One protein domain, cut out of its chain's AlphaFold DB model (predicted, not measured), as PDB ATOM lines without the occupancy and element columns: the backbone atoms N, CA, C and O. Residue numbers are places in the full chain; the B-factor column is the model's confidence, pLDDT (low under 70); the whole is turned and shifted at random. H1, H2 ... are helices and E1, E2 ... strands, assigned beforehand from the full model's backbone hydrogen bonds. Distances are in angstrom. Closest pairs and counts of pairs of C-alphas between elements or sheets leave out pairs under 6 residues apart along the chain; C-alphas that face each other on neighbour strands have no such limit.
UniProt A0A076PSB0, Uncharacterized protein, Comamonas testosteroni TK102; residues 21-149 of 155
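Overview. This is residues 21 to 149 of the 155 residues of an uncharacterized protein of Comamonas testosteroni TK102 (UniProt A0A076PSB0). A strongly twisted sheet of four strands curls round the helix H1 on one face, while the long helix H3 crosses its other face. H3 runs on past the sheet and folds back with H2 as a helical hairpin, with H2 away from the sheet and the short H4 near both helices. The printed part has 129 residues, with four named helices and four named strands in the order H1 E1 E2 E3 E4 H2 H3 H4; the sheet, in the order E1 E2 E3 E4, is antiparallel throughout, and the class is mixed, helices and strands. It is compact, with a radius of gyration of the C-alphas of 15.5 A and spans of 49 by 40 by 27 A.

Arrangement. H1, residues 21 to 37, is on the sheet of E1, residues 46 to 53, E2, residues 59 to 66, E3, residues 78 to 83, and E4, residues 88 to 91. The closest C-alphas of H1 and E3 are those of Ala 32 and Tyr 82, 5.5 A apart. The strands form a meander, each the antiparallel neighbour of the one before; E1 and E4 are the edge strands. E1 and E2 are a hairpin, with N 47 and O 65 at 2.8 A; E1 bends by 66 degrees at residue 50. E2 and E3 are a hairpin, with N 62 and O 80 at 3.1 A, and so are E3 and E4, with N 90 and O 81 at 2.8 A. H3, residues 114 to 133, is on the opposite face from H1, giving three layers, helices on both faces of a sheet. Its height over the sheet is 6.7 A, and it runs across the strands, at 87 degrees to E3 on the local plane. The closest C-alphas of H3 and E4 are those of Ser 90 and Gly 126, 5.3 A apart. H2, residues 97 to 109, is not on the sheet; its residues 99 to 103 alone touch residues 116 to 120 of H3, at a shallow tilt of 30 degrees, opposite ways, with the C-alphas of Phe 103 and Ala 117 closest at 6.4 A. H4, residues 144 to 148, is close to H3 but not clearly touching, with the C-alphas of Cys 124 and Cys 146 closest at 5.5 A. In H1, H2 and H3 every O i to N i+4 pair is within hydrogen-bond range; H4 has 0 of 1, and 1 of 2 O i to N i+3 pairs.

Along the chain. H1 begins at C-alpha 21, (-21.683, 31.257, 53.820), and is 24.7 A long. E1 measures 19.3 A, E2 22.1 A, E3 16.6 A and H2 18.5 A. H3 is 27.7 A long and begins at C-alpha 114, (-51.605, 15.269, 34.742). H4 ends at C-alpha 148, (-44.823, 24.288, 23.758).

Size, cuts and confidence. The two C-alphas farthest apart are those of Ser 21 and Glu 109, at 50.2 A. The printed part has no cut; the link from E2 to E3, 11 residues, is long. The mean pLDDT of the printed part is 86.0, with residues 21 to 23, 69 to 72 and 106 to 114 under 70.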
ATOM      1  N   SER A  21     -21.588  31.647  55.235       54.72
ATOM      2  CA  SER A  21     -21.683  31.257  53.820       54.72
ATOM      3  C   SER A  21     -21.395  29.770  53.592       54.72
ATOM      4  O   SER A  21     -22.068  29.144  52.776       54.72
ATOM      5  N   CYS A  22     -20.472  29.168  54.351       57.69
ATOM      6  CA  CYS A  22     -20.168  27.736  54.230       57.69
ATOM      7  C   CYS A  22     -21.290  26.838  54.775       57.69
ATOM      8  O   CYS A  22     -21.534  25.766  54.223       57.69
ATOM      9  N   THR A  23     -22.006  27.268  55.822       62.75
ATOM     10  CA  THR A  23     -23.140  26.495  56.362       62.75
ATOM     11  C   THR A  23     -24.302  26.422  55.378       62.75
ATOM     12  O   THR A  23     -25.000  25.412  55.332       62.75
ATOM     13  N   ASN A  24     -24.492  27.468  54.568       81.00
ATOM     14  CA  ASN A  24     -25.576  27.517  53.593       81.00
ATOM     15  C   ASN A  24     -25.306  26.580  52.406       81.00
ATOM     16  O   ASN A  24     -26.187  25.835  51.989       81.00
ATOM     17  N   GLU A  25     -24.066  26.548  51.908       86.81
ATOM     18  CA  GLU A  25     -23.689  25.678  50.788       86.81
ATOM     19  C   GLU A  25     -23.872  24.187  51.115       86.81
ATOM     20  O   GLU A  25     -24.477  23.448  50.335       86.81
ATOM     21  N   GLU A  26     -23.387  23.732  52.273       91.19
ATOM     22  CA  GLU A  26     -23.547  22.327  52.667       91.19
ATOM     23  C   GLU A  26     -25.009  21.966  52.965       91.19
ATOM     24  O   GLU A  26     -25.435  20.847  52.659       91.19
ATOM     25  N   SER A  27     -25.810  22.915  53.468       92.00
ATOM     26  CA  SER A  27     -27.260  22.731  53.620       92.00
ATOM     27  C   SER A  27     -27.936  22.499  52.267       92.00
ATOM     28  O   SER A  27     -28.620  21.488  52.089       92.00
ATOM     29  N   HIS A  28     -27.661  23.355  51.276       94.00
ATOM     30  CA  HIS A  28     -28.213  23.222  49.922       94.00
ATOM     31  C   HIS A  28     -27.831  21.894  49.276       94.00
ATOM     32  O   HIS A  28     -28.679  21.206  48.708       94.00
ATOM     33  N   LYS A  29     -26.569  21.466  49.410       96.00
ATOM     34  CA  LYS A  29     -26.128  20.157  48.901       96.00
ATOM     35  C   LYS A  29     -26.852  18.997  49.580       96.00
ATOM     36  O   LYS A  29     -27.173  18.006  48.919       96.00
ATOM     37  N   LEU A  30     -27.089  19.078  50.889       95.56
ATOM     38  CA  LEU A  30     -27.801  18.043  51.637       95.56
ATOM     39  C   LEU A  30     -29.267  17.942  51.200       95.56
ATOM     40  O   LEU A  30     -29.775  16.837  50.988       95.56
ATOM     41  N   GLU A  31     -29.936  19.080  51.040       96.19
ATOM     42  CA  GLU A  31     -31.317  19.146  50.563       96.19
ATOM     43  C   GLU A  31     -31.444  18.642  49.129       96.19
ATOM     44  O   GLU A  31     -32.285  17.780  48.857       96.19
ATOM     45  N   ALA A  32     -30.537  19.060  48.247       97.06
ATOM     46  CA  ALA A  32     -30.472  18.593  46.872       97.06
ATOM     47  C   ALA A  32     -30.329  17.067  46.789       97.06
ATOM     48  O   ALA A  32     -31.074  16.409  46.062       97.06
ATOM     49  N   LYS A  33     -29.435  16.470  47.595       97.25
ATOM     50  CA  LYS A  33     -29.287  15.005  47.679       97.25
ATOM     51  C   LYS A  33     -30.576  14.332  48.152       97.25
ATOM     52  O   LYS A  33     -30.985  13.323  47.581       97.25
ATOM     53  N   ARG A  34     -31.245  14.875  49.175       96.75
ATOM     54  CA  ARG A  34     -32.525  14.332  49.673       96.75
ATOM     55  C   ARG A  34     -33.625  14.408  48.618       96.75
ATOM     56  O   ARG A  34     -34.371  13.443  48.467       96.75
ATOM     57  N   ALA A  35     -33.723  15.523  47.900       96.00
ATOM     58  CA  ALA A  35     -34.722  15.727  46.860       96.00
ATOM     59  C   ALA A  35     -34.467  14.811  45.652       96.00
ATOM     60  O   ALA A  35     -35.369  14.085  45.241       96.00
ATOM     61  N   ALA A  36     -33.231  14.761  45.148       95.06
ATOM     62  CA  ALA A  36     -32.849  13.909  44.022       95.06
ATOM     63  C   ALA A  36     -32.986  12.412  44.336       95.06
ATOM     64  O   ALA A  36     -33.438  11.643  43.493       95.06
ATOM     65  N   ARG A  37     -32.682  11.996  45.574       95.44
ATOM     66  CA  ARG A  37     -32.880  10.614  46.041       95.44
ATOM     67  C   ARG A  37     -34.321  10.130  45.845       95.44
ATOM     68  O   ARG A  37     -34.526   8.983  45.467       95.44
ATOM     69  N   ARG A  38     -35.315  10.994  46.083       94.38
ATOM     70  CA  ARG A  38     -36.746  10.660  45.941       94.38
ATOM     71  C   ARG A  38     -37.190  10.473  44.487       94.38
ATOM     72  O   ARG A  38     -38.308  10.029  44.264       94.38
ATOM     73  N   LEU A  39     -36.343  10.824  43.516       90.31
ATOM     74  CA  LEU A  39     -36.612  10.639  42.087       90.31
ATOM     75  C   LEU A  39     -36.176   9.257  41.576       90.31
ATOM     76  O   LEU A  39     -36.456   8.919  40.430       90.31
ATOM     77  N   LEU A  40     -35.452   8.477  42.386       89.88
ATOM     78  CA  LEU A  40     -34.935   7.169  41.991       89.88
ATOM     79  C   LEU A  40     -35.947   6.062  42.280       89.88
ATOM     80  O   LEU A  40     -36.707   6.138  43.241       89.88
ATOM     81  N   ALA A  41     -35.876   4.984  41.498       87.44
ATOM     82  CA  ALA A  41     -36.665   3.778  41.742       87.44
ATOM     83  C   ALA A  41     -36.278   3.073  43.057       87.44
ATOM     84  O   ALA A  41     -37.140   2.482  43.699       87.44
ATOM     85  N   PHE A  42     -35.006   3.172  43.464       88.44
ATOM     86  CA  PHE A  42     -34.474   2.613  44.714       88.44
ATOM     87  C   PHE A  42     -33.701   3.692  45.500       88.44
ATOM     88  O   PHE A  42     -32.474   3.804  45.381       88.44
ATOM     89  N   PRO A  43     -34.409   4.564  46.242       90.38
ATOM     90  CA  PRO A  43     -33.832   5.714  46.948       90.38
ATOM     91  C   PRO A  43     -32.737   5.369  47.975       90.38
ATOM     92  O   PRO A  43     -31.804   6.142  48.201       90.38
ATOM     93  N   GLU A  44     -32.853   4.228  48.636       90.00
ATOM     94  CA  GLU A  44     -31.956   3.744  49.685       90.00
ATOM     95  C   GLU A  44     -30.553   3.406  49.167       90.00
ATOM     96  O   GLU A  44     -29.577   3.575  49.896       90.00
ATOM     97  N   HIS A  45     -30.444   3.040  47.888       89.25
ATOM     98  CA  HIS A  45     -29.184   2.704  47.221       89.25
ATOM     99  C   HIS A  45     -28.602   3.887  46.435       89.25
ATOM    100  O   HIS A  45     -27.761   3.695  45.559       89.25
ATOM    101  N   ALA A  46     -29.066   5.111  46.710       92.62
ATOM    102  CA  ALA A  46     -28.659   6.305  45.981       92.62
ATOM    103  C   ALA A  46     -27.180   6.658  46.193       92.62
ATOM    104  O   ALA A  46     -26.740   6.933  47.315       92.62
ATOM    105  N   GLU A  47     -26.456   6.797  45.090       93.25
ATOM    106  CA  GLU A  47     -25.072   7.249  45.052       93.25
ATOM    107  C   GLU A  47     -24.957   8.611  44.384       93.25
ATOM    108  O   GLU A  47     -25.421   8.811  43.261       93.25
ATOM    109  N   PHE A  48     -24.262   9.534  45.044       95.31
ATOM    110  CA  PHE A  48     -24.074  10.896  44.559       95.31
ATOM    111  C   PHE A  48     -22.635  11.142  44.124       95.31
ATOM    112  O   PHE A  48     -21.693  10.683  44.772       95.31
ATOM    113  N   LYS A  49     -22.455  11.906  43.046       95.00
ATOM    114  CA  LYS A  49     -21.141  12.325  42.549       95.00
ATOM    115  C   LYS A  49     -21.169  13.785  42.111       95.00
ATOM    116  O   LYS A  49     -22.184  14.249  41.600       95.00
ATOM    117  N   ASP A  50     -20.049  14.476  42.311       94.31
ATOM    118  CA  ASP A  50     -19.791  15.832  41.810       94.31
ATOM    119  C   ASP A  50     -20.895  16.844  42.175       94.31
ATOM    120  O   ASP A  50     -21.231  17.725  41.388       94.31
ATOM    121  N   VAL A  51     -21.472  16.698  43.379       96.44
ATOM    122  CA  VAL A  51     -22.541  17.572  43.881       96.44
ATOM    123  C   VAL A  51     -21.956  18.912  44.308       96.44
ATOM    124  O   VAL A  51     -21.192  18.981  45.274       96.44
ATOM    125  N   LYS A  52     -22.338  19.975  43.606       95.38
ATOM    126  CA  LYS A  52     -21.808  21.325  43.805       95.38
ATOM    127  C   LYS A  52     -22.865  22.389  43.568       95.38
ATOM    128  O   LYS A  52     -23.848  22.160  42.866       95.38
ATOM    129  N   LEU A  53     -22.627  23.556  44.147       94.88
ATOM    130  CA  LEU A  53     -23.429  24.736  43.879       94.88
ATOM    131  C   LEU A  53     -23.270  25.163  42.405       94.88
ATOM    132  O   LEU A  53     -22.192  25.019  41.817       94.88
ATOM    133  N   GLY A  54     -24.352  25.651  41.807       92.44
ATOM    134  CA  GLY A  54     -24.377  26.249  40.477       92.44
ATOM    135  C   GLY A  54     -23.680  27.609  40.448       92.44
ATOM    136  O   GLY A  54     -23.316  28.161  41.487       92.44
ATOM    137  N   LYS A  55     -23.504  28.160  39.244       90.00
ATOM    138  CA  LYS A  55     -22.738  29.394  38.987       90.00
ATOM    139  C   LYS A  55     -23.181  30.577  39.858       90.00
ATOM    140  O   LYS A  55     -22.325  31.332  40.304       90.00
ATOM    141  N   ASN A  56     -24.485  30.712  40.112       87.12
ATOM    142  CA  ASN A  56     -25.060  31.845  40.843       87.12
ATOM    143  C   ASN A  56     -25.561  31.478  42.249       87.12
ATOM    144  O   ASN A  56     -26.124  32.324  42.937       87.12
ATOM    145  N   GLY A  57     -25.399  30.224  42.679       88.19
ATOM    146  CA  GLY A  57     -25.954  29.746  43.948       88.19
ATOM    147  C   GLY A  57     -27.469  29.522  43.976       88.19
ATOM    148  O   GLY A  57     -28.012  29.190  45.023       88.19
ATOM    149  N   ASP A  58     -28.131  29.667  42.835       90.62
ATOM    150  CA  ASP A  58     -29.560  29.430  42.597       90.62
ATOM    151  C   ASP A  58     -29.910  27.949  42.402       90.62
ATOM    152  O   ASP A  58     -31.061  27.544  42.588       90.62
ATOM    153  N   ALA A  59     -28.916  27.131  42.059       95.50
ATOM    154  CA  ALA A  59     -29.072  25.701  41.859       95.50
ATOM    155  C   ALA A  59     -27.969  24.878  42.539       95.50
ATOM    156  O   ALA A  59     -26.873  25.359  42.817       95.50
ATOM    157  N   VAL A  60     -28.242  23.591  42.747       96.94
ATOM    158  CA  VAL A  60     -27.253  22.552  43.048       96.94
ATOM    159  C   VAL A  60     -27.272  21.533  41.919       96.94
ATOM    160  O   VAL A  60     -28.325  21.030  41.534       96.94
ATOM    161  N   CYS A  61     -26.093  21.208  41.409       96.25
ATOM    162  CA  CYS A  61     -25.897  20.323  40.271       96.25
ATOM    163  C   CYS A  61     -25.099  19.102  40.712       96.25
ATOM    164  O   CYS A  61     -24.180  19.220  41.524       96.25
ATOM    165  N   GLY A  62     -25.395  17.937  40.153       95.94
ATOM    166  CA  GLY A  62     -24.583  16.752  40.383       95.94
ATOM    167  C   GLY A  62     -25.065  15.559  39.585       95.94
ATOM    168  O   GLY A  62     -25.897  15.674  38.689       95.94
ATOM    169  N   PHE A  63     -24.545  14.392  39.936       95.56
ATOM    170  CA  PHE A  63     -24.952  13.127  39.348       95.56
ATOM    171  C   PHE A  63     -25.473  12.195  40.432       95.56
ATOM    172  O   PHE A  63     -24.907  12.128  41.527       95.56
ATOM    173  N   VAL A  64     -26.539  11.469  40.114       95.06
ATOM    174  CA  VAL A  64     -27.179  10.504  41.000       95.06
ATOM    175  C   VAL A  64     -27.409   9.186  40.266       95.06
ATOM    176  O   VAL A  64     -27.907   9.164  39.144       95.06
ATOM    177  N   GLY A  65     -27.014   8.081  40.883       91.62
ATOM    178  CA  GLY A  65     -27.299   6.721  40.423       91.62
ATOM    179  C   GLY A  65     -27.808   5.869  41.581       91.62
ATOM    180  O   GLY A  65     -27.920   6.362  42.702       91.62
ATOM    181  N   PHE A  66     -28.109   4.600  41.326       88.12
ATOM    182  CA  PHE A  66     -28.415   3.635  42.381       88.12
ATOM    183  C   PHE A  66     -27.967   2.233  41.983       88.12
ATOM    184  O   PHE A  66     -27.971   1.896  40.801       88.12
ATOM    185  N   HIS A  67     -27.613   1.410  42.964       80.88
ATOM    186  CA  HIS A  67     -27.396  -0.018  42.748       80.88
ATOM    187  C   HIS A  67     -28.701  -0.795  42.933       80.88
ATOM    188  O   HIS A  67     -29.479  -0.519  43.843       80.88
ATOM    189  N   GLN A  68     -28.952  -1.771  42.060       78.38
ATOM    190  CA  GLN A  68     -30.027  -2.742  42.251       78.38
ATOM    191  C   GLN A  68     -29.465  -3.974  42.959       78.38
ATOM    192  O   GLN A  68     -28.952  -4.879  42.301       78.38
ATOM    193  N   ASP A  69     -29.581  -4.026  44.287       65.62
ATOM    194  CA  ASP A  69     -29.004  -5.092  45.123       65.62
ATOM    195  C   ASP A  69     -29.392  -6.509  44.670       65.62
ATOM    196  O   ASP A  69     -28.570  -7.422  44.685       65.62
ATOM    197  N   LYS A  70     -30.631  -6.707  44.200       62.34
ATOM    198  CA  LYS A  70     -31.114  -8.029  43.755       62.34
ATOM    199  C   LYS A  70     -30.645  -8.444  42.359       62.34
ATOM    200  O   LYS A  70     -30.723  -9.623  42.032       62.34
ATOM    201  N   LEU A  71     -30.207  -7.497  41.531       63.59
ATOM    202  CA  LEU A  71     -29.851  -7.740  40.127       63.59
ATOM    203  C   LEU A  71     -28.377  -7.444  39.824       63.59
ATOM    204  O   LEU A  71     -27.962  -7.609  38.681       63.59
ATOM    205  N   ALA A  72     -27.604  -6.981  40.818       62.06
ATOM    206  CA  ALA A  72     -26.232  -6.485  40.662       62.06
ATOM    207  C   ALA A  72     -26.072  -5.494  39.487       62.06
ATOM    208  O   ALA A  72     -24.996  -5.348  38.912       62.06
ATOM    209  N   SER A  73     -27.163  -4.818  39.116       71.81
ATOM    210  CA  SER A  73     -27.222  -3.942  37.955       71.81
ATOM    211  C   SER A  73     -27.030  -2.501  38.396       71.81
ATOM    212  O   SER A  73     -27.663  -2.038  39.351       71.81
ATOM    213  N   TYR A  74     -26.148  -1.798  37.691       75.62
ATOM    214  CA  TYR A  74     -25.942  -0.369  37.846       75.62
ATOM    215  C   TYR A  74     -26.367   0.335  36.555       75.62
ATOM    216  O   TYR A  74     -25.634   0.277  35.566       75.62
ATOM    217  N   PRO A  75     -27.525   1.020  36.535       75.81
ATOM    218  CA  PRO A  75     -28.025   1.705  35.345       75.81
ATOM    219  C   PRO A  75     -27.205   2.955  34.978       75.81
ATOM    220  O   PRO A  75     -27.532   3.643  34.015       75.81
ATOM    221  N   GLY A  76     -26.150   3.265  35.736       84.19
ATOM    222  CA  GLY A  76     -25.344   4.465  35.567       84.19
ATOM    223  C   GLY A  76     -25.829   5.630  36.427       84.19
ATOM    224  O   GLY A  76     -26.837   5.553  37.134       84.19
ATOM    225  N   LYS A  77     -25.074   6.732  36.372       89.00
ATOM    226  CA  LYS A  77     -25.435   7.989  37.032       89.00
ATOM    227  C   LYS A  77     -26.145   8.894  36.035       89.00
ATOM    228  O   LYS A  77     -25.648   9.103  34.932       89.00
ATOM    229  N   LYS A  78     -27.268   9.469  36.449       91.88
ATOM    230  CA  LYS A  78     -27.989  10.506  35.713       91.88
ATOM    231  C   LYS A  78     -27.638  11.881  36.283       91.88
ATOM    232  O   LYS A  78     -27.503  12.001  37.504       91.88
ATOM    233  N   PRO A  79     -27.477  12.915  35.448       95.25
ATOM    234  CA  PRO A  79     -27.365  14.271  35.954       95.25
ATOM    235  C   PRO A  79     -28.674  14.683  36.633       95.25
ATOM    236  O   PRO A  79     -29.764  14.319  36.189       95.25
ATOM    237  N   PHE A  80     -28.567  15.432  37.724       95.94
ATOM    238  CA  PHE A  80     -29.705  16.036  38.401       95.94
ATOM    239  C   PHE A  80     -29.404  17.491  38.737       95.94
ATOM    240  O   PHE A  80     -28.272  17.855  39.066       95.94
ATOM    241  N   VAL A  81     -30.449  18.304  38.708       96.44
ATOM    242  CA  VAL A  81     -30.393  19.697  39.125       96.44
ATOM    243  C   VAL A  81     -31.453  19.945  40.187       96.44
ATOM    244  O   VAL A  81     -32.546  19.385  40.127       96.44
ATOM    245  N   TYR A  82     -31.106  20.744  41.183       96.75
ATOM    246  CA  TYR A  82     -31.983  21.167  42.261       96.75
ATOM    247  C   TYR A  82     -32.032  22.688  42.291       96.75
ATOM    248  O   TYR A  82     -30.990  23.321  42.397       96.75
ATOM    249  N   GLU A  83     -33.225  23.258  42.193       95.00
ATOM    250  CA  GLU A  83     -33.457  24.695  42.286       95.00
ATOM    251  C   GLU A  83     -33.672  25.089  43.750       95.00
ATOM    252  O   GLU A  83     -34.602  24.608  44.399       95.00
ATOM    253  N   VAL A  84     -32.816  25.972  44.266       93.25
ATOM    254  CA  VAL A  84     -32.790  26.344  45.690       93.25
ATOM    255  C   VAL A  84     -34.069  27.077  46.093       93.25
ATOM    256  O   VAL A  84     -34.662  26.774  47.122       93.25
ATOM    257  N   ASN A  85     -34.550  27.999  45.258       89.88
ATOM    258  CA  ASN A  85     -35.723  28.815  45.583       89.88
ATOM    259  C   ASN A  85     -37.008  27.980  45.667       89.88
ATOM    260  O   ASN A  85     -37.811  28.139  46.586       89.88
ATOM    261  N   THR A  86     -37.201  27.063  44.718       90.19
ATOM    262  CA  THR A  86     -38.418  26.241  44.616       90.19
ATOM    263  C   THR A  86     -38.291  24.897  45.332       90.19
ATOM    264  O   THR A  86     -39.257  24.135  45.382       90.19
ATOM    265  N   HIS A  87     -37.110  24.582  45.872       92.19
ATOM    266  CA  HIS A  87     -36.760  23.304  46.493       92.19
ATOM    267  C   HIS A  87     -37.083  22.086  45.608       92.19
ATOM    268  O   HIS A  87     -37.407  20.997  46.097       92.19
ATOM    269  N   THR A  88     -37.002  22.261  44.288       91.00
ATOM    270  CA  THR A  88     -37.408  21.249  43.311       91.00
ATOM    271  C   THR A  88     -36.187  20.603  42.675       91.00
ATOM    272  O   THR A  88     -35.343  21.281  42.101       91.00
ATOM    273  N   ALA A  89     -36.102  19.270  42.748       93.94
ATOM    274  CA  ALA A  89     -35.093  18.491  42.031       93.94
ATOM    275  C   ALA A  89     -35.674  17.858  40.768       93.94
ATOM    276  O   ALA A  89     -36.752  17.261  40.835       93.94
ATOM    277  N   SER A  90     -34.913  17.883  39.678       93.56
ATOM    278  CA  SER A  90     -35.210  17.218  38.408       93.56
ATOM    279  C   SER A  90     -34.036  16.352  37.968       93.56
ATOM    280  O   SER A  90     -32.876  16.728  38.147       93.56
ATOM    281  N   LEU A  91     -34.335  15.202  37.366       93.00
ATOM    282  CA  LEU A  91     -33.346  14.481  36.569       93.00
ATOM    283  C   LEU A  91     -33.215  15.197  35.222       93.00
ATOM    284  O   LEU A  91     -34.209  15.659  34.665       93.00
ATOM    285  N   VAL A  92     -31.992  15.311  34.720       92.25
ATOM    286  CA  VAL A  92     -31.722  15.903  33.410       92.25
ATOM    287  C   VAL A  92     -31.598  14.756  32.420       92.25
ATOM    288  O   VAL A  92     -30.577  14.075  32.347       92.25
ATOM    289  N   GLU A  93     -32.685  14.493  31.707       89.06
ATOM    290  CA  GLU A  93     -32.779  13.390  30.752       89.06
ATOM    291  C   GLU A  93     -32.741  13.916  29.320       89.06
ATOM    292  O   GLU A  93     -33.100  15.063  29.061       89.06
ATOM    293  N   MET A  94     -32.296  13.083  28.380       88.62
ATOM    294  CA  MET A  94     -32.422  13.390  26.959       88.62
ATOM    295  C   MET A  94     -33.873  13.157  26.542       88.62
ATOM    296  O   MET A  94     -34.352  12.029  26.598       88.62
ATOM    297  N   LEU A  95     -34.551  14.225  26.130       90.38
ATOM    298  CA  LEU A  95     -35.909  14.157  25.598       90.38
ATOM    299  C   LEU A  95     -35.868  13.862  24.098       90.38
ATOM    300  O   LEU A  95     -34.997  14.368  23.386       90.38
ATOM    301  N   GLN A  96     -36.818  13.061  23.630       90.25
ATOM    302  CA  GLN A  96     -37.011  12.700  22.228       90.25
ATOM    303  C   GLN A  96     -38.349  13.244  21.721       90.25
ATOM    304  O   GLN A  96     -39.292  13.403  22.491       90.25
ATOM    305  N   ASP A  97     -38.488  13.422  20.404       88.38
ATOM    306  CA  ASP A  97     -39.760  13.820  19.774       88.38
ATOM    307  C   ASP A  97     -40.941  12.932  20.202       88.38
ATOM    308  O   ASP A  97     -42.065  13.409  20.369       88.38
ATOM    309  N   LYS A  98     -40.681  11.638  20.436       87.94
ATOM    310  CA  LYS A  98     -41.689  10.684  20.912       87.94
ATOM    311  C   LYS A  98     -42.263  11.062  22.282       87.94
ATOM    312  O   LYS A  98     -43.447  10.835  22.499       87.94
ATOM    313  N   ASP A  99     -41.481  11.661  23.178       87.12
ATOM    314  CA  ASP A  99     -41.960  12.072  24.505       87.12
ATOM    315  C   ASP A  99     -43.020  13.179  24.394       87.12
ATOM    316  O   ASP A  99     -44.017  13.175  25.116       87.12
ATOM    317  N   PHE A 100     -42.853  14.087  23.427       88.56
ATOM    318  CA  PHE A 100     -43.817  15.147  23.124       88.56
ATOM    319  C   PHE A 100     -45.028  14.625  22.356       88.56
ATOM    320  O   PHE A 100     -46.151  15.051  22.618       88.56
ATOM    321  N   LYS A 101     -44.813  13.688  21.424       84.94
ATOM    322  CA  LYS A 101     -45.908  13.026  20.711       84.94
ATOM    323  C   LYS A 101     -46.825  12.295  21.692       84.94
ATOM    324  O   LYS A 101     -48.024  12.550  21.679       84.94
ATOM    325  N   ASN A 102     -46.249  11.468  22.568       80.94
ATOM    326  CA  ASN A 102     -46.995  10.768  23.608       80.94
ATOM    327  C   ASN A 102     -47.744  11.765  24.494       80.94
ATOM    328  O   ASN A 102     -48.918  11.572  24.743       80.94
ATOM    329  N   PHE A 103     -47.116  12.876  24.893       78.69
ATOM    330  CA  PHE A 103     -47.792  13.919  25.670       78.69
ATOM    331  C   PHE A 103     -49.032  14.505  24.969       78.69
ATOM    332  O   PHE A 103     -50.036  14.766  25.630       78.69
ATOM    333  N   ILE A 104     -48.978  14.728  23.652       76.38
ATOM    334  CA  ILE A 104     -50.129  15.229  22.887       76.38
ATOM    335  C   ILE A 104     -51.213  14.152  22.773       76.38
ATOM    336  O   ILE A 104     -52.379  14.457  23.001       76.38
ATOM    337  N   GLU A 105     -50.840  12.916  22.433       74.19
ATOM    338  CA  GLU A 105     -51.773  11.787  22.294       74.19
ATOM    339  C   GLU A 105     -52.454  11.461  23.633       74.19
ATOM    340  O   GLU A 105     -53.679  11.442  23.714       74.19
ATOM    341  N   ASP A 106     -51.676  11.352  24.710       69.62
ATOM    342  CA  ASP A 106     -52.148  11.114  26.077       69.62
ATOM    343  C   ASP A 106     -53.135  12.206  26.536       69.62
ATOM    344  O   ASP A 106     -54.169  11.907  27.132       69.62
ATOM    345  N   ARG A 107     -52.865  13.479  26.208       67.19
ATOM    346  CA  ARG A 107     -53.759  14.607  26.526       67.19
ATOM    347  C   ARG A 107     -55.084  14.559  25.758       67.19
ATOM    348  O   ARG A 107     -56.072  15.107  26.240       67.19
ATOM    349  N   LEU A 108     -55.100  13.972  24.561       63.28
ATOM    350  CA  LEU A 108     -56.312  13.808  23.755       63.28
ATOM    351  C   LEU A 108     -57.149  12.606  24.213       63.28
ATOM    352  O   LEU A 108     -58.368  12.631  24.057       63.28
ATOM    353  N   GLU A 109     -56.508  11.574  24.765       64.00
ATOM    354  CA  GLU A 109     -57.161  10.316  25.139       64.00
ATOM    355  C   GLU A 109     -57.587  10.249  26.616       64.00
ATOM    356  O   GLU A 109     -58.571   9.579  26.925       64.00
ATOM    357  N   ASN A 110     -56.900  10.946  27.531       59.84
ATOM    358  CA  ASN A 110     -57.228  10.971  28.960       59.84
ATOM    359  C   ASN A 110     -56.952  12.350  29.590       59.84
ATOM    360  O   ASN A 110     -55.803  12.738  29.800       59.84
ATOM    361  N   GLU A 111     -58.008  13.061  29.997       56.75
ATOM    362  CA  GLU A 111     -57.892  14.351  30.708       56.75
ATOM    363  C   GLU A 111     -57.150  14.239  32.062       56.75
ATOM    364  O   GLU A 111     -56.611  15.230  32.559       56.75
ATOM    365  N   ASP A 112     -57.046  13.030  32.629       58.50
ATOM    366  CA  ASP A 112     -56.451  12.766  33.948       58.50
ATOM    367  C   ASP A 112     -54.935  12.476  33.947       58.50
ATOM    368  O   ASP A 112     -54.333  12.326  35.018       58.50
ATOM    369  N   GLU A 113     -54.240  12.462  32.801       67.56
ATOM    370  CA  GLU A 113     -52.788  12.186  32.756       67.56
ATOM    371  C   GLU A 113     -51.885  13.388  33.113       67.56
ATOM    372  O   GLU A 113     -50.788  13.612  32.587       67.56
ATOM    373  N   VAL A 114     -52.304  14.126  34.139       68.06
ATOM    374  CA  VAL A 114     -51.605  15.269  34.742       68.06
ATOM    375  C   VAL A 114     -50.174  14.912  35.178       68.06
ATOM    376  O   VAL A 114     -49.290  15.769  35.191       68.06
ATOM    377  N   VAL A 115     -49.914  13.652  35.537       73.38
ATOM    378  CA  VAL A 115     -48.595  13.198  36.007       73.38
ATOM    379  C   VAL A 115     -47.561  13.172  34.879       73.38
ATOM    380  O   VAL A 115     -46.451  13.671  35.071       73.38
ATOM    381  N   LYS A 116     -47.909  12.645  33.697       74.44
ATOM    382  CA  LYS A 116     -46.982  12.599  32.553       74.44
ATOM    383  C   LYS A 116     -46.668  14.002  32.047       74.44
ATOM    384  O   LYS A 116     -45.500  14.335  31.848       74.44
ATOM    385  N   ALA A 117     -47.695  14.849  31.965       77.75
ATOM    386  CA  ALA A 117     -47.559  16.270  31.665       77.75
ATOM    387  C   ALA A 117     -46.578  16.973  32.616       77.75
ATOM    388  O   ALA A 117     -45.617  17.608  32.180       77.75
ATOM    389  N   LYS A 118     -46.776  16.805  33.930       80.44
ATOM    390  CA  LYS A 118     -45.893  17.378  34.956       80.44
ATOM    391  C   LYS A 118     -44.457  16.882  34.827       80.44
ATOM    392  O   LYS A 118     -43.539  17.678  34.998       80.44
ATOM    393  N   ASN A 119     -44.251  15.605  34.509       82.81
ATOM    394  CA  ASN A 119     -42.912  15.044  34.334       82.81
ATOM    395  C   ASN A 119     -42.197  15.621  33.107       82.81
ATOM    396  O   ASN A 119     -41.033  16.000  33.221       82.81
ATOM    397  N   LEU A 120     -42.885  15.760  31.969       86.94
ATOM    398  CA  LEU A 120     -42.293  16.351  30.765       86.94
ATOM    399  C   LEU A 120     -41.899  17.819  30.991       86.94
ATOM    400  O   LEU A 120     -40.765  18.201  30.708       86.94
ATOM    401  N   ILE A 121     -42.793  18.616  31.588       87.12
ATOM    402  CA  ILE A 121     -42.518  20.018  31.959       87.12
ATOM    403  C   ILE A 121     -41.310  20.097  32.895       87.12
ATOM    404  O   ILE A 121     -40.406  20.909  32.706       87.12
ATOM    405  N   LYS A 122     -41.266  19.217  33.896       86.56
ATOM    406  CA  LYS A 122     -40.187  19.163  34.879       86.56
ATOM    407  C   LYS A 122     -38.835  18.791  34.260       86.56
ATOM    408  O   LYS A 122     -37.812  19.341  34.677       86.56
ATOM    409  N   ASN A 123     -38.823  17.892  33.277       88.94
ATOM    410  CA  ASN A 123     -37.616  17.516  32.543       88.94
ATOM    411  C   ASN A 123     -37.128  18.664  31.646       88.94
ATOM    412  O   ASN A 123     -35.934  18.962  31.644       88.94
ATOM    413  N   CYS A 124     -38.041  19.354  30.956       91.06
ATOM    414  CA  CYS A 124     -37.730  20.557  30.179       91.06
ATOM    415  C   CYS A 124     -37.112  21.668  31.045       91.06
ATOM    416  O   CYS A 124     -36.037  22.180  30.715       91.06
ATOM    417  N   HIS A 125     -37.713  21.948  32.208       90.56
ATOM    418  CA  HIS A 125     -37.163  22.894  33.187       90.56
ATOM    419  C   HIS A 125     -35.785  22.456  33.687       90.56
ATOM    420  O   HIS A 125     -34.861  23.259  33.764       90.56
ATOM    421  N   GLY A 126     -35.610  21.161  33.972       91.06
ATOM    422  CA  GLY A 126     -34.329  20.602  34.405       91.06
ATOM    423  C   GLY A 126     -33.208  20.792  33.377       91.06
ATOM    424  O   GLY A 126     -32.101  21.180  33.751       91.06
ATOM    425  N   GLN A 127     -33.490  20.568  32.087       91.88
ATOM    426  CA  GLN A 127     -32.532  20.832  31.005       91.88
ATOM    427  C   GLN A 127     -32.147  22.316  30.951       91.88
ATOM    428  O   GLN A 127     -30.957  22.635  30.920       91.88
ATOM    429  N   ALA A 128     -33.136  23.213  31.001       91.56
ATOM    430  CA  ALA A 128     -32.906  24.657  30.972       91.56
ATOM    431  C   ALA A 128     -32.075  25.130  32.176       91.56
ATOM    432  O   ALA A 128     -31.100  25.862  32.014       91.56
ATOM    433  N   LEU A 129     -32.427  24.675  33.382       91.31
ATOM    434  CA  LEU A 129     -31.736  25.047  34.612       91.31
ATOM    435  C   LEU A 129     -30.295  24.528  34.636       91.31
ATOM    436  O   LEU A 129     -29.393  25.230  35.097       91.31
ATOM    437  N   TRP A 130     -30.047  23.323  34.111       93.19
ATOM    438  CA  TRP A 130     -28.679  22.831  33.981       93.19
ATOM    439  C   TRP A 130     -27.860  23.692  33.018       93.19
ATOM    440  O   TRP A 130     -26.740  24.085  33.344       93.19
ATOM    441  N   GLU A 131     -28.405  23.999  31.840       91.56
ATOM    442  CA  GLU A 131     -27.720  24.793  30.815       91.56
ATOM    443  C   GLU A 131     -27.302  26.177  31.342       91.56
ATOM    444  O   GLU A 131     -26.164  26.620  31.137       91.56
ATOM    445  N   THR A 132     -28.182  26.831  32.103       91.44
ATOM    446  CA  THR A 132     -27.910  28.153  32.678       91.44
ATOM    447  C   THR A 132     -26.966  28.080  33.878       91.44
ATOM    448  O   THR A 132     -25.974  28.818  33.937       91.44
ATOM    449  N   SER A 133     -27.208  27.149  34.803       92.25
ATOM    450  CA  SER A 133     -26.661  27.218  36.166       92.25
ATOM    451  C   SER A 133     -25.524  26.235  36.430       92.25
ATOM    452  O   SER A 133     -24.707  26.464  37.323       92.25
ATOM    453  N   CYS A 134     -25.415  25.156  35.656       92.69
ATOM    454  CA  CYS A 134     -24.504  24.055  35.951       92.69
ATOM    455  C   CYS A 134     -23.244  24.045  35.072       92.69
ATOM    456  O   CYS A 134     -23.118  24.721  34.051       92.69
ATOM    457  N   SER A 135     -22.253  23.281  35.532       86.19
ATOM    458  CA  SER A 135     -21.000  22.999  34.833       86.19
ATOM    459  C   SER A 135     -20.533  21.586  35.214       86.19
ATOM    460  O   SER A 135     -20.711  21.205  36.371       86.19
ATOM    461  N   PRO A 136     -19.893  20.807  34.330       87.19
ATOM    462  CA  PRO A 136     -19.686  21.107  32.917       87.19
ATOM    463  C   PRO A 136     -21.011  21.145  32.146       87.19
ATOM    464  O   PRO A 136     -22.045  20.671  32.629       87.19
ATOM    465  N   ALA A 137     -20.976  21.734  30.950       87.75
ATOM    466  CA  ALA A 137     -22.077  21.581  30.010       87.75
ATOM    467  C   ALA A 137     -22.258  20.086  29.709       87.75
ATOM    468  O   ALA A 137     -21.277  19.366  29.511       87.75
ATOM    469  N   LEU A 138     -23.504  19.623  29.722       87.44
ATOM    470  CA  LEU A 138     -23.837  18.276  29.284       87.44
ATOM    471  C   LEU A 138     -24.002  18.277  27.770       87.44
ATOM    472  O   LEU A 138     -24.417  19.278  27.190       87.44
ATOM    473  N   ASP A 139     -23.782  17.124  27.145       86.06
ATOM    474  CA  ASP A 139     -24.235  16.875  25.772       86.06
ATOM    475  C   ASP A 139     -25.743  16.549  25.747       86.06
ATOM    476  O   ASP A 139     -26.204  15.563  25.182       86.06
ATOM    477  N   ILE A 140     -26.518  17.352  26.478       82.38
ATOM    478  CA  ILE A 140     -27.973  17.298  26.576       82.38
ATOM    479  C   ILE A 140     -28.427  18.745  26.457       82.38
ATOM    480  O   ILE A 140     -28.202  19.546  27.364       82.38
ATOM    481  N   LYS A 141     -29.022  19.088  25.316       79.44
ATOM    482  CA  LYS A 141     -29.563  20.427  25.063       79.44
ATOM    483  C   LYS A 141     -31.049  20.452  25.371       79.44
ATOM    484  O   LYS A 141     -31.720  19.427  25.218       79.44
ATOM    485  N   LYS A 142     -31.563  21.631  25.737       84.69
ATOM    486  CA  LYS A 142     -33.006  21.848  25.829       84.69
ATOM    487  C   LYS A 142     -33.672  21.428  24.519       84.69
ATOM    488  O   LYS A 142     -33.302  21.909  23.445       84.69
ATOM    489  N   HIS A 143     -34.651  20.534  24.604       90.19
ATOM    490  CA  HIS A 143     -35.391  20.102  23.423       90.19
ATOM    491  C   HIS A 143     -36.228  21.261  22.862       90.19
ATOM    492  O   HIS A 143     -36.886  21.975  23.619       90.19
ATOM    493  N   ALA A 144     -36.255  21.438  21.536       87.75
ATOM    494  CA  ALA A 144     -36.956  22.562  20.899       87.75
ATOM    495  C   ALA A 144     -38.451  22.612  21.273       87.75
ATOM    496  O   ALA A 144     -39.018  23.684  21.500       87.75
ATOM    497  N   LEU A 145     -39.066  21.433  21.416       90.06
ATOM    498  CA  LEU A 145     -40.481  21.299  21.760       90.06
ATOM    499  C   LEU A 145     -40.822  21.655  23.220       90.06
ATOM    500  O   LEU A 145     -41.997  21.810  23.541       90.06
ATOM    501  N   CYS A 146     -39.829  21.852  24.095       89.38
ATOM    502  CA  CYS A 146     -40.070  22.277  25.479       89.38
ATOM    503  C   CYS A 146     -40.819  23.615  25.570       89.38
ATOM    504  O   CYS A 146     -41.613  23.818  26.485       89.38
ATOM    505  N   SER A 147     -40.629  24.491  24.580       86.19
ATOM    506  CA  SER A 147     -41.325  25.778  24.472       86.19
ATOM    507  C   SER A 147     -42.852  25.669  24.345       86.19
ATOM    508  O   SER A 147     -43.545  26.639  24.630       86.19
ATOM    509  N   TYR A 148     -43.382  24.506  23.945       80.94
ATOM    510  CA  TYR A 148     -44.823  24.288  23.758       80.94
ATOM    511  C   TYR A 148     -45.513  23.625  24.954       80.94
ATOM    512  O   TYR A 148     -46.741  23.550  24.983       80.94
ATOM    513  N   VAL A 149     -44.742  23.110  25.916       79.12
ATOM    514  CA  VAL A 149     -45.272  22.391  27.088       79.12
ATOM    515  C   VAL A 149     -45.041  23.149  28.389       79.12
ATOM    516  O   VAL A 149     -45.833  23.018  29.319       79.12
TER     517      VAL A 149